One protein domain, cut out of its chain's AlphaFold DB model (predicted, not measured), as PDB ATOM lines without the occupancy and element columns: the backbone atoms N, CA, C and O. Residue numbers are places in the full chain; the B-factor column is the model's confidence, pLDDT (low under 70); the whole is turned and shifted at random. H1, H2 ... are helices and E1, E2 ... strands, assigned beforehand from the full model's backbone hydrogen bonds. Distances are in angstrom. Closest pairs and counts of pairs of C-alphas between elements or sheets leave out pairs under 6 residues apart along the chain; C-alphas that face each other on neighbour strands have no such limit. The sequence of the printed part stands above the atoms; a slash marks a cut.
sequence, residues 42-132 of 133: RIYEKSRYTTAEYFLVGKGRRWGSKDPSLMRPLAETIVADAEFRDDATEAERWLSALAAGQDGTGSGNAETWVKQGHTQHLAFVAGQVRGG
ATOM      1  N   ARG A  42      -8.740 -14.569  45.071       69.56
ATOM      2  CA  ARG A  42      -8.948 -13.123  44.970       69.56
ATOM      3  C   ARG A  42      -9.625 -12.825  43.635       69.56
ATOM      4  O   ARG A  42      -8.966 -12.576  42.631       69.56
ATOM      5  N   ILE A  43     -10.950 -12.892  43.635       71.38
ATOM      6  CA  ILE A  43     -11.775 -12.562  42.476       71.38
ATOM      7  C   ILE A  43     -11.908 -11.039  42.419       71.38
ATOM      8  O   ILE A  43     -12.233 -10.407  43.422       71.38
ATOM      9  N   TYR A  44     -11.649 -10.459  41.253       76.69
ATOM     10  CA  TYR A  44     -11.875  -9.042  40.971       76.69
ATOM     11  C   TYR A  44     -12.892  -8.923  39.845       76.69
ATOM     12  O   TYR A  44     -12.966  -9.801  38.982       76.69
ATOM     13  N   GLU A  45     -13.644  -7.830  39.834       78.62
ATOM     14  CA  GLU A  45     -14.357  -7.411  38.632       78.62
ATOM     15  C   GLU A  45     -13.318  -7.102  37.550       78.62
ATOM     16  O   GLU A  45     -12.338  -6.405  37.811       78.62
ATOM     17  N   LYS A  46     -13.476  -7.678  36.359       81.31
ATOM     18  CA  LYS A  46     -12.539  -7.480  35.252       81.31
ATOM     19  C   LYS A  46     -13.310  -7.357  33.959       81.31
ATOM     20  O   LYS A  46     -14.097  -8.248  33.649       81.31
ATOM     21  N   SER A  47     -13.048  -6.296  33.211       82.62
ATOM     22  CA  SER A  47     -13.538  -6.152  31.844       82.62
ATOM     23  C   SER A  47     -12.380  -6.225  30.864       82.62
ATOM     24  O   SER A  47     -11.259  -5.825  31.182       82.62
ATOM     25  N   ARG A  48     -12.680  -6.710  29.663       88.38
ATOM     26  CA  ARG A  48     -11.824  -6.606  28.488       88.38
ATOM     27  C   ARG A  48     -12.695  -6.194  27.310       88.38
ATOM     28  O   ARG A  48     -13.681  -6.874  27.030       88.38
ATOM     29  N   TYR A  49     -12.278  -5.161  26.594       92.00
ATOM     30  CA  TYR A  49     -12.812  -4.789  25.291       92.00
ATOM     31  C   TYR A  49     -11.717  -4.958  24.235       92.00
ATOM     32  O   TYR A  49     -10.583  -4.534  24.445       92.00
ATOM     33  N   THR A  50     -12.036  -5.643  23.140       93.12
ATOM     34  CA  THR A  50     -11.109  -5.910  22.030       93.12
ATOM     35  C   THR A  50     -11.302  -4.864  20.943       93.12
ATOM     36  O   THR A  50     -12.410  -4.768  20.411       93.12
ATOM     37  N   THR A  51     -10.244  -4.136  20.598       91.44
ATOM     38  CA  THR A  51     -10.199  -3.228  19.446       91.44
ATOM     39  C   THR A  51      -9.336  -3.836  18.334       91.44
ATOM     40  O   THR A  51      -8.896  -4.987  18.449       91.44
ATOM     41  N   ALA A  52      -9.136  -3.122  17.225       89.19
ATOM     42  CA  ALA A  52      -8.255  -3.584  16.156       89.19
ATOM     43  C   ALA A  52      -6.782  -3.552  16.565       89.19
ATOM     44  O   ALA A  52      -6.039  -4.473  16.229       89.19
ATOM     45  N   GLU A  53      -6.381  -2.533  17.321       85.81
ATOM     46  CA  GLU A  53      -4.974  -2.288  17.643       85.81
ATOM     47  C   GLU A  53      -4.598  -2.690  19.079       85.81
ATOM     48  O   GLU A  53      -3.429  -2.965  19.362       85.81
ATOM     49  N   TYR A  54      -5.559  -2.747  20.008       85.25
ATOM     50  CA  TYR A  54      -5.287  -2.980  21.428       85.25
ATOM     51  C   TYR A  54      -6.468  -3.610  22.184       85.25
ATOM     52  O   TYR A  54      -7.521  -3.953  21.647       85.25
ATOM     53  N   PHE A  55      -6.258  -3.819  23.483       86.44
ATOM     54  CA  PHE A  55      -7.304  -4.213  24.416       86.44
ATOM     55  C   PHE A  55      -7.451  -3.143  25.487       86.44
ATOM     56  O   PHE A  55      -6.468  -2.772  26.126       86.44
ATOM     57  N   LEU A  56      -8.685  -2.725  25.754       87.81
ATOM     58  CA  LEU A  56      -9.005  -1.971  26.960       87.81
ATOM     59  C   LEU A  56      -9.298  -2.978  28.069       87.81
ATOM     60  O   LEU A  56     -10.265  -3.740  27.987       87.81
ATOM     61  N   VAL A  57      -8.443  -3.024  29.088       84.19
ATOM     62  CA  VAL A  57      -8.586  -3.931  30.232       84.19
ATOM     63  C   VAL A  57      -8.726  -3.098  31.491       84.19
ATOM     64  O   VAL A  57      -7.896  -2.239  31.761       84.19
ATOM     65  N   GLY A  58      -9.762  -3.373  32.277       79.69
ATOM     66  CA  GLY A  58      -9.967  -2.696  33.550       79.69
ATOM     67  C   GLY A  58     -10.226  -3.675  34.678       79.69
ATOM     68  O   GLY A  58     -10.852  -4.721  34.491       79.69
ATOM     69  N   LYS A  59      -9.737  -3.306  35.861       78.50
ATOM     70  CA  LYS A  59      -9.872  -4.056  37.106       78.50
ATOM     71  C   LYS A  59     -10.711  -3.235  38.077       78.50
ATOM     72  O   LYS A  59     -10.313  -2.155  38.495       78.50
ATOM     73  N   GLY A  60     -11.884  -3.752  38.408       77.12
ATOM     74  CA  GLY A  60     -12.782  -3.174  39.394       77.12
ATOM     75  C   GLY A  60     -12.542  -3.731  40.793       77.12
ATOM     76  O   GLY A  60     -11.438  -4.155  41.154       77.12
ATOM     77  N   ARG A  61     -13.598  -3.734  41.611       80.00
ATOM     78  CA  ARG A  61     -13.474  -4.084  43.031       80.00
ATOM     79  C   ARG A  61     -13.128  -5.558  43.222       80.00
ATOM     80  O   ARG A  61     -13.463  -6.422  42.406       80.00
ATOM     81  N   ARG A  62     -12.540  -5.867  44.377       79.75
ATOM     82  CA  ARG A  62     -12.384  -7.248  44.840       79.75
ATOM     83  C   ARG A  62     -13.729  -7.787  45.328       79.75
ATOM     84  O   ARG A  62     -14.422  -7.131  46.105       79.75
ATOM     85  N   TRP A  63     -14.081  -9.003  44.936       73.81
ATOM     86  CA  TRP A  63     -15.251  -9.699  45.456       73.81
ATOM     87  C   TRP A  63     -15.171  -9.837  46.985       73.81
ATOM     88  O   TRP A  63     -14.121 -10.184  47.533       73.81
ATOM     89  N   GLY A  64     -16.270  -9.513  47.671       75.00
ATOM     90  CA  GLY A  64     -16.344  -9.483  49.137       75.00
ATOM     91  C   GLY A  64     -15.737  -8.238  49.804       75.00
ATOM     92  O   GLY A  64     -15.770  -8.144  51.029       75.00
ATOM     93  N   SER A  65     -15.195  -7.281  49.041       79.25
ATOM     94  CA  SER A  65     -14.804  -5.971  49.584       79.25
ATOM     95  C   SER A  65     -16.020  -5.059  49.794       79.25
ATOM     96  O   SER A  65     -17.075  -5.259  49.190       79.25
ATOM     97  N   LYS A  66     -15.862  -4.043  50.652       80.31
ATOM     98  CA  LYS A  66     -16.839  -2.952  50.818       80.31
ATOM     99  C   LYS A  66     -16.632  -1.819  49.805       80.31
ATOM    100  O   LYS A  66     -17.348  -0.823  49.865       80.31
ATOM    101  N   ASP A  67     -15.663  -1.968  48.908       80.19
ATOM    102  CA  ASP A  67     -15.307  -0.932  47.950       80.19
ATOM    103  C   ASP A  67     -16.411  -0.789  46.892       80.19
ATOM    104  O   ASP A  67     -17.028  -1.788  46.482       80.19
ATOM    105  N   PRO A  68     -16.691   0.445  46.435       78.88
ATOM    106  CA  PRO A  68     -17.638   0.662  45.354       78.88
ATOM    107  C   PRO A  68     -17.149  -0.025  44.072       78.88
ATOM    108  O   PRO A  68     -15.951  -0.133  43.811       78.88
ATOM    109  N   SER A  69     -18.090  -0.495  43.251       79.94
ATOM    110  CA  SER A  69     -17.744  -1.018  41.927       79.94
ATOM    111  C   SER A  69     -17.231   0.118  41.042       79.94
ATOM    112  O   SER A  69     -17.861   1.170  40.950       79.94
ATOM    113  N   LEU A  70     -16.111  -0.118  40.361       82.38
ATOM    114  CA  LEU A  70     -15.529   0.814  39.386       82.38
ATOM    115  C   LEU A  70     -16.006   0.534  37.959       82.38
ATOM    116  O   LEU A  70     -15.503   1.106  36.997       82.38
ATOM    117  N   MET A  71     -16.978  -0.361  37.802       84.69
ATOM    118  CA  MET A  71     -17.282  -0.908  36.492       84.69
ATOM    119  C   MET A  71     -18.137   0.004  35.614       84.69
ATOM    120  O   MET A  71     -18.047  -0.087  34.394       84.69
ATOM    121  N   ARG A  72     -18.918   0.915  36.207       88.12
ATOM    122  CA  ARG A  72     -19.591   1.972  35.439       88.12
ATOM    123  C   ARG A  72     -18.585   3.002  34.896       88.12
ATOM    124  O   ARG A  72     -18.575   3.167  33.684       88.12
ATOM    125  N   PRO A  73     -17.684   3.595  35.709       87.69
ATOM    126  CA  PRO A  73     -16.598   4.431  35.181       87.69
ATOM    127  C   PRO A  73     -15.751   3.736  34.105       87.69
ATOM    128  O   PRO A  73     -15.354   4.339  33.110       87.69
ATOM    129  N   LEU A  74     -15.508   2.431  34.264       87.81
ATOM    130  CA  LEU A  74     -14.816   1.645  33.247       87.81
ATOM    131  C   LEU A  74     -15.635   1.510  31.953       87.81
ATOM    132  O   LEU A  74     -15.069   1.596  30.867       87.81
ATOM    133  N   ALA A  75     -16.951   1.311  32.051       90.62
ATOM    134  CA  ALA A  75     -17.835   1.291  30.888       90.62
ATOM    135  C   ALA A  75     -17.869   2.652  30.181       90.62
ATOM    136  O   ALA A  75     -17.776   2.686  28.963       90.62
ATOM    137  N   GLU A  76     -17.928   3.757  30.930       92.69
ATOM    138  CA  GLU A  76     -17.834   5.121  30.387       92.69
ATOM    139  C   GLU A  76     -16.531   5.312  29.597       92.69
ATOM    140  O   GLU A  76     -16.558   5.815  28.477       92.69
ATOM    141  N   THR A  77     -15.408   4.825  30.136       92.62
ATOM    142  CA  THR A  77     -14.101   4.872  29.458       92.62
ATOM    143  C   THR A  77     -14.100   4.052  28.167       92.62
ATOM    144  O   THR A  77     -13.617   4.524  27.144       92.62
ATOM    145  N   ILE A  78     -14.663   2.838  28.189       93.19
ATOM    146  CA  ILE A  78     -14.740   1.971  27.002       93.19
ATOM    147  C   ILE A  78     -15.651   2.574  25.927       93.19
ATOM    148  O   ILE A  78     -15.304   2.531  24.754       93.19
ATOM    149  N   VAL A  79     -16.806   3.125  26.305       94.81
ATOM    150  CA  VAL A  79     -17.777   3.715  25.365       94.81
ATOM    151  C   VAL A  79     -17.246   5.010  24.740       94.81
ATOM    152  O   VAL A  79     -17.601   5.332  23.611       94.81
ATOM    153  N   ALA A  80     -16.388   5.744  25.451       94.94
ATOM    154  CA  ALA A  80     -15.741   6.949  24.936       94.94
ATOM    155  C   ALA A  80     -14.574   6.666  23.970       94.94
ATOM    156  O   ALA A  80     -14.075   7.599  23.337       94.94
ATOM    157  N   ASP A  81     -14.120   5.415  23.866       95.12
ATOM    158  CA  ASP A  81     -13.005   5.039  23.001       95.12
ATOM    159  C   ASP A  81     -13.373   5.147  21.511       95.12
ATOM    160  O   ASP A  81     -14.474   4.789  21.090       95.12
ATOM    161  N   ALA A  82     -12.436   5.625  20.691       94.12
ATOM    162  CA  ALA A  82     -12.678   5.852  19.266       94.12
ATOM    163  C   ALA A  82     -12.911   4.554  18.469       94.12
ATOM    164  O   ALA A  82     -13.525   4.597  17.402       94.12
ATOM    165  N   GLU A  83     -12.430   3.411  18.964       93.62
ATOM    166  CA  GLU A  83     -12.657   2.095  18.367       93.62
ATOM    167  C   GLU A  83     -13.877   1.368  18.962       93.62
ATOM    168  O   GLU A  83     -14.136   0.206  18.623       93.62
ATOM    169  N   PHE A  84     -14.658   2.027  19.827       94.56
ATOM    170  CA  PHE A  84     -15.907   1.471  20.331       94.56
ATOM    171  C   PHE A  84     -16.928   1.285  19.198       94.56
ATOM    172  O   PHE A  84     -17.257   2.202  18.443       94.56
ATOM    173  N   ARG A  85     -17.454   0.064  19.073       92.38
ATOM    174  CA  ARG A  85     -18.368  -0.335  17.992       92.38
ATOM    175  C   ARG A  85     -19.815  -0.304  18.466       92.38
ATOM    176  O   ARG A  85     -20.383  -1.351  18.780       92.38
ATOM    177  N   ASP A  86     -20.388   0.891  18.524       90.69
ATOM    178  CA  ASP A  86     -21.737   1.078  19.058       90.69
ATOM    179  C   ASP A  86     -22.775   0.149  18.399       90.69
ATOM    180  O   ASP A  86     -22.749  -0.095  17.191       90.69
ATOM    181  N   ASP A  87     -23.642  -0.425  19.235       89.56
ATOM    182  CA  ASP A  87     -24.702  -1.388  18.890       89.56
ATOM    183  C   ASP A  87     -24.280  -2.636  18.066       89.56
ATOM    184  O   ASP A  87     -25.120  -3.390  17.565       89.56
ATOM    185  N   ALA A  88     -22.979  -2.933  17.947       88.12
ATOM    186  CA  ALA A  88     -22.506  -4.059  17.134       88.12
ATOM    187  C   ALA A  88     -22.933  -5.430  17.689       88.12
ATOM    188  O   ALA A  88     -23.177  -6.370  16.925       88.12
ATOM    189  N   THR A  89     -23.010  -5.573  19.015       92.38
ATOM    190  CA  THR A  89     -23.452  -6.806  19.681       92.38
ATOM    191  C   THR A  89     -24.245  -6.513  20.955       92.38
ATOM    192  O   THR A  89     -24.369  -5.371  21.397       92.38
ATOM    193  N   GLU A  90     -24.780  -7.569  21.579       91.62
ATOM    194  CA  GLU A  90     -25.383  -7.477  22.917       91.62
ATOM    195  C   GLU A  90     -24.407  -6.897  23.951       91.62
ATOM    196  O   GLU A  90     -24.835  -6.157  24.833       91.62
ATOM    197  N   ALA A  91     -23.105  -7.174  23.818       92.06
ATOM    198  CA  ALA A  91     -22.096  -6.669  24.737       92.06
ATOM    199  C   ALA A  91     -21.911  -5.153  24.618       92.06
ATOM    200  O   ALA A  91     -21.845  -4.478  25.642       92.06
ATOM    201  N   GLU A  92     -21.873  -4.601  23.401       94.69
ATOM    202  CA  GLU A  92     -21.789  -3.152  23.204       94.69
ATOM    203  C   GLU A  92     -23.056  -2.438  23.661       94.69
ATOM    204  O   GLU A  92     -22.948  -1.466  24.403       94.69
ATOM    205  N   ARG A  93     -24.251  -2.968  23.358       93.50
ATOM    206  CA  ARG A  93     -25.501  -2.421  23.919       93.50
ATOM    207  C   ARG A  93     -25.484  -2.392  25.439       93.50
ATOM    208  O   ARG A  93     -25.910  -1.415  26.050       93.50
ATOM    209  N   TRP A  94     -25.000  -3.467  26.051       92.19
ATOM    210  CA  TRP A  94     -24.918  -3.570  27.497       92.19
ATOM    211  C   TRP A  94     -23.903  -2.585  28.097       92.19
ATOM    212  O   TRP A  94     -24.203  -1.957  29.112       92.19
ATOM    213  N   LEU A  95     -22.742  -2.390  27.458       92.50
ATOM    214  CA  LEU A  95     -21.753  -1.385  27.864       92.50
ATOM    215  C   LEU A  95     -22.313   0.038  27.751       92.50
ATOM    216  O   LEU A  95     -22.188   0.800  28.708       92.50
ATOM    217  N   SER A  96     -22.984   0.370  26.644       94.06
ATOM    218  CA  SER A  96     -23.633   1.673  26.444       94.06
ATOM    219  C   SER A  96     -24.729   1.925  27.487       94.06
ATOM    220  O   SER A  96     -24.772   2.996  28.093       94.06
ATOM    221  N   ALA A  97     -25.580   0.930  27.768       92.12
ATOM    222  CA  ALA A  97     -26.627   1.029  28.789       92.12
ATOM    223  C   ALA A  97     -26.053   1.238  30.200       92.12
ATOM    224  O   ALA A  97     -26.557   2.059  30.971       92.12
ATOM    225  N   LEU A  98     -24.976   0.519  30.527       90.94
ATOM    226  CA  LEU A  98     -24.290   0.652  31.804       90.94
ATOM    227  C   LEU A  98     -23.610   2.019  31.951       90.94
ATOM    228  O   LEU A  98     -23.743   2.639  33.007       90.94
ATOM    229  N   ALA A  99     -22.908   2.492  30.919       92.06
ATOM    230  CA  ALA A  99     -22.271   3.809  30.905       92.06
ATOM    231  C   ALA A  99     -23.304   4.940  31.045       92.06
ATOM    232  O   ALA A  99     -23.088   5.889  31.791       92.06
ATOM    233  N   ALA A 100     -24.468   4.803  30.406       91.31
ATOM    234  CA  ALA A 100     -25.580   5.743  30.530       91.31
ATOM    235  C   ALA A 100     -26.305   5.685  31.890       91.31
ATOM    236  O   ALA A 100     -27.202   6.490  32.140       91.31
ATOM    237  N   GLY A 101     -25.958   4.734  32.764       86.31
ATOM    238  CA  GLY A 101     -26.602   4.566  34.064       86.31
ATOM    239  C   GLY A 101     -28.079   4.173  33.974       86.31
ATOM    240  O   GLY A 101     -28.848   4.544  34.854       86.31
ATOM    241  N   GLN A 102     -28.488   3.456  32.921       80.50
ATOM    242  CA  GLN A 102     -29.887   3.065  32.729       80.50
ATOM    243  C   GLN A 102     -30.369   2.125  33.846       80.50
ATOM    244  O   GLN A 102     -29.794   1.052  34.070       80.50
ATOM    245  N   ASP A 103     -31.450   2.528  34.521       54.59
ATOM    246  CA  ASP A 103     -32.042   1.824  35.660       54.59
ATOM    247  C   ASP A 103     -32.338   0.347  35.336       54.59
ATOM    248  O   ASP A 103     -32.911   0.009  34.302       54.59
ATOM    249  N   GLY A 104     -31.936  -0.561  36.233       60.00
ATOM    250  CA  GLY A 104     -32.120  -2.014  36.089       60.00
ATOM    251  C   GLY A 104     -30.918  -2.755  35.492       60.00
ATOM    252  O   GLY A 104     -30.707  -3.929  35.808       60.00
ATOM    253  N   THR A 105     -30.058  -2.061  34.746       61.50
ATOM    254  CA  THR A 105     -28.737  -2.567  34.345       61.50
ATOM    255  C   THR A 105     -27.776  -2.323  35.504       61.50
ATOM    256  O   THR A 105     -26.983  -1.386  35.506       61.50
ATOM    257  N   GLY A 106     -27.882  -3.125  36.569       64.38
ATOM    258  CA  GLY A 106     -26.871  -3.104  37.629       64.38
ATOM    259  C   GLY A 106     -25.465  -3.251  37.029       64.38
ATOM    260  O   GLY A 106     -25.318  -3.724  35.902       64.38
ATOM    261  N   SER A 107     -24.415  -2.919  37.783       69.75
ATOM    262  CA  SER A 107     -23.011  -3.009  37.333       69.75
ATOM    263  C   SER A 107     -22.540  -4.419  36.935       69.75
ATOM    264  O   SER A 107     -21.342  -4.641  36.809       69.75
ATOM    265  N   GLY A 108     -23.443  -5.392  36.802       75.06
ATOM    266  CA  GLY A 108     -23.156  -6.803  36.640       75.06
ATOM    267  C   GLY A 108     -22.494  -7.403  37.879       75.06
ATOM    268  O   GLY A 108     -22.213  -6.734  38.877       75.06
ATOM    269  N   ASN A 109     -22.227  -8.699  37.798       78.50
ATOM    270  CA  ASN A 109     -21.267  -9.377  38.660       78.50
ATOM    271  C   ASN A 109     -20.039  -9.786  37.823       78.50
ATOM    272  O   ASN A 109     -20.014  -9.593  36.607       78.50
ATOM    273  N   ALA A 110     -19.013 -10.360  38.459       75.62
ATOM    274  CA  ALA A 110     -17.796 -10.775  37.756       75.62
ATOM    275  C   ALA A 110     -18.077 -11.719  36.566       75.62
ATOM    276  O   ALA A 110     -17.438 -11.599  35.525       75.62
ATOM    277  N   GLU A 111     -19.062 -12.610  36.690       79.12
ATOM    278  CA  GLU A 111     -19.472 -13.521  35.617       79.12
ATOM    279  C   GLU A 111     -20.113 -12.771  34.442       79.12
ATOM    280  O   GLU A 111     -19.791 -13.054  33.289       79.12
ATOM    281  N   THR A 112     -20.955 -11.768  34.711       85.50
ATOM    282  CA  THR A 112     -21.539 -10.905  33.672       85.50
ATOM    283  C   THR A 112     -20.448 -10.235  32.845       85.50
ATOM    284  O   THR A 112     -20.503 -10.270  31.620       85.50
ATOM    285  N   TRP A 113     -19.423  -9.684  33.495       84.38
ATOM    286  CA  TRP A 113     -18.308  -9.034  32.806       84.38
ATOM    287  C   TRP A 113     -17.490  -9.994  31.951       84.38
ATOM    288  O   TRP A 113     -17.178  -9.684  30.801       84.38
ATOM    289  N   VAL A 114     -17.195 -11.183  32.480       83.56
ATOM    290  CA  VAL A 114     -16.507 -12.233  31.720       83.56
ATOM    291  C   VAL A 114     -17.342 -12.649  30.512       83.56
ATOM    292  O   VAL A 114     -16.791 -12.761  29.416       83.56
ATOM    293  N   LYS A 115     -18.656 -12.836  30.686       88.31
ATOM    294  CA  LYS A 115     -19.581 -13.186  29.604       88.31
ATOM    295  C   LYS A 115     -19.591 -12.108  28.523       88.31
ATOM    296  O   LYS A 115     -19.342 -12.428  27.366       88.31
ATOM    297  N   GLN A 116     -19.829 -10.848  28.883       90.88
ATOM    298  CA  GLN A 116     -19.932  -9.763  27.903       90.88
ATOM    299  C   GLN A 116     -18.597  -9.508  27.191       90.88
ATOM    300  O   GLN A 116     -18.576  -9.388  25.969       90.88
ATOM    301  N   GLY A 117     -17.468  -9.558  27.907       89.75
ATOM    302  CA  GLY A 117     -16.140  -9.469  27.293       89.75
ATOM    303  C   GLY A 117     -15.820 -10.632  26.340       89.75
ATOM    304  O   GLY A 117     -15.128 -10.439  25.340       89.75
ATOM    305  N   HIS A 118     -16.327 -11.844  26.600       90.62
ATOM    306  CA  HIS A 118     -16.204 -12.968  25.663       90.62
ATOM    307  C   HIS A 118     -17.108 -12.808  24.443       90.62
ATOM    308  O   HIS A 118     -16.631 -12.993  23.326       90.62
ATOM    309  N   THR A 119     -18.379 -12.444  24.640       92.44
ATOM    310  CA  THR A 119     -19.322 -12.157  23.547       92.44
ATOM    311  C   THR A 119     -18.734 -11.120  22.594       92.44
ATOM    312  O   THR A 119     -18.658 -11.361  21.388       92.44
ATOM    313  N   GLN A 120     -18.239 -10.010  23.147       94.44
ATOM    314  CA  GLN A 120     -17.600  -8.933  22.401       94.44
ATOM    315  C   GLN A 120     -16.396  -9.432  21.597       94.44
ATOM    316  O   GLN A 120     -16.318  -9.213  20.387       94.44
ATOM    317  N   HIS A 121     -15.480 -10.146  22.256       93.31
ATOM    318  CA  HIS A 121     -14.252 -10.628  21.638       93.31
ATOM    319  C   HIS A 121     -14.517 -11.626  20.509       93.31
ATOM    320  O   HIS A 121     -13.952 -11.501  19.425       93.31
ATOM    321  N   LEU A 122     -15.397 -12.606  20.733       93.94
ATOM    322  CA  LEU A 122     -15.732 -13.602  19.718       93.94
ATOM    323  C   LEU A 122     -16.406 -12.961  18.506       93.94
ATOM    324  O   LEU A 122     -16.076 -13.308  17.375       93.94
ATOM    325  N   ALA A 123     -17.305 -12.000  18.723       92.88
ATOM    326  CA  ALA A 123     -17.927 -11.258  17.635       92.88
ATOM    327  C   ALA A 123     -16.910 -10.410  16.856       92.88
ATOM    328  O   ALA A 123     -16.970 -10.368  15.627       92.88
ATOM    329  N   PHE A 124     -15.965  -9.769  17.551       92.12
ATOM    330  CA  PHE A 124     -14.874  -9.032  16.919       92.12
ATOM    331  C   PHE A 124     -14.021  -9.953  16.032       92.12
ATOM    332  O   PHE A 124     -13.898  -9.709  14.831       92.12
ATOM    333  N   VAL A 125     -13.507 -11.056  16.589       91.81
ATOM    334  CA  VAL A 125     -12.654 -12.016  15.866       91.81
ATOM    335  C   VAL A 125     -13.398 -12.651  14.690       91.81
ATOM    336  O   VAL A 125     -12.856 -12.734  13.589       91.81
ATOM    337  N   ALA A 126     -14.659 -13.054  14.878       91.06
ATOM    338  CA  ALA A 126     -15.474 -13.601  13.795       91.06
ATOM    339  C   ALA A 126     -15.685 -12.586  12.658       91.06
ATOM    340  O   ALA A 126     -15.705 -12.970  11.488       91.06
ATOM    341  N   GLY A 127     -15.818 -11.299  12.993       88.06
ATOM    342  CA  GLY A 127     -15.864 -10.204  12.026       88.06
ATOM    343  C   GLY A 127     -14.572 -10.078  11.219       88.06
ATOM    344  O   GLY A 127     -14.642 -10.012   9.996       88.06
ATOM    345  N   GLN A 128     -13.408 -10.131  11.874       86.56
ATOM    346  CA  GLN A 128     -12.102 -10.071  11.198       86.56
ATOM    347  C   GLN A 128     -11.900 -11.253  10.239       86.56
ATOM    348  O   GLN A 128     -11.550 -11.063   9.076       86.56
ATOM    349  N   VAL A 129     -12.224 -12.474  10.681       89.12
ATOM    350  CA  VAL A 129     -12.095 -13.686   9.850       89.12
ATOM    351  C   VAL A 129     -13.011 -13.637   8.622       89.12
ATOM    352  O   VAL A 129     -12.614 -14.061   7.539       89.12
ATOM    353  N   ARG A 130     -14.232 -13.109   8.762       83.31
ATOM    354  CA  ARG A 130     -15.171 -12.939   7.637       83.31
ATOM    355  C   ARG A 130     -14.794 -11.778   6.717       83.31
ATOM    356  O   ARG A 130     -15.110 -11.829   5.533       83.31
ATOM    357  N   GLY A 131     -14.171 -10.738   7.269       68.69
ATOM    358  CA  GLY A 131     -13.785  -9.514   6.568       68.69
ATOM    359  C   GLY A 131     -12.457  -9.597   5.814       68.69
ATOM    360  O   GLY A 131     -12.212  -8.735   4.976       68.69
ATOM    361  N   GLY A 132     -11.630 -10.617   6.073       49.75
ATOM    362  CA  GLY A 132     -10.431 -10.916   5.288       49.75
ATOM    363  C   GLY A 132      -9.445  -9.751   5.173       49.75
ATOM    364  O   GLY A 132      -9.169  -9.292   4.063       49.75
TER     365      GLY A 132
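What this domain is: This is residues 42 to 132 of the 133 residues of an uncharacterized protein of Streptomyces sp. MP131-18 (UniProt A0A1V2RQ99). A two-stranded hairpin, E1 and E2, has the long helix H3 running beside E1; the short helix H1 packs on the hairpin, and H2 bridges H1 and H3. The 91 printed residues hold E1, E2, H1, H2 and H3 in that order, with the sheet antiparallel and the class mixed, helices and strands. The whole is compact, radius of gyration of the C-alphas 13.1 A, with an elongated outline of 47 by 28 by 19 A.

How they stand to each other: E1, residues 44 to 50, and E2, residues 55 to 62, form a hairpin; N 49 and O 56 are within hydrogen-bond range at 2.8 A. The closest C-alphas of E1 and H3, residues 110 to 131, are those of Glu 45 and Ala 110, 4.9 A. Those of E2 and H1, residues 71 to 79, are Gly 60 and Met 71, 5.8 A. H2, residues 90 to 99, touches H1 at a steep tilt of 66 degrees, closest C-alphas Glu 76 and Ala 99, 4.7 A. With its residues 116 to 120 alone, H3 touches H2, closest C-alphas Ala 91 and Gln 116, 4.9 A. H1 and H3 are apart. In H1, H2 and H3 every O i to N i+4 pair is within hydrogen-bond range.

Where its parts are: E1 begins at C-alpha 44 (-11.875, -9.042, 40.971); E2 is 21.3 A long. H3 is 31.5 A long and ends at C-alpha 131 (-13.785, -9.514, 6.568).

The domain as a whole: The C-alphas of Lys 66 and Gly 132, the two farthest apart, are 46.7 A apart. The printed part has no cut and no long link. Confidence is under 70 at residues 42, 103 to 107 and 131 to 132.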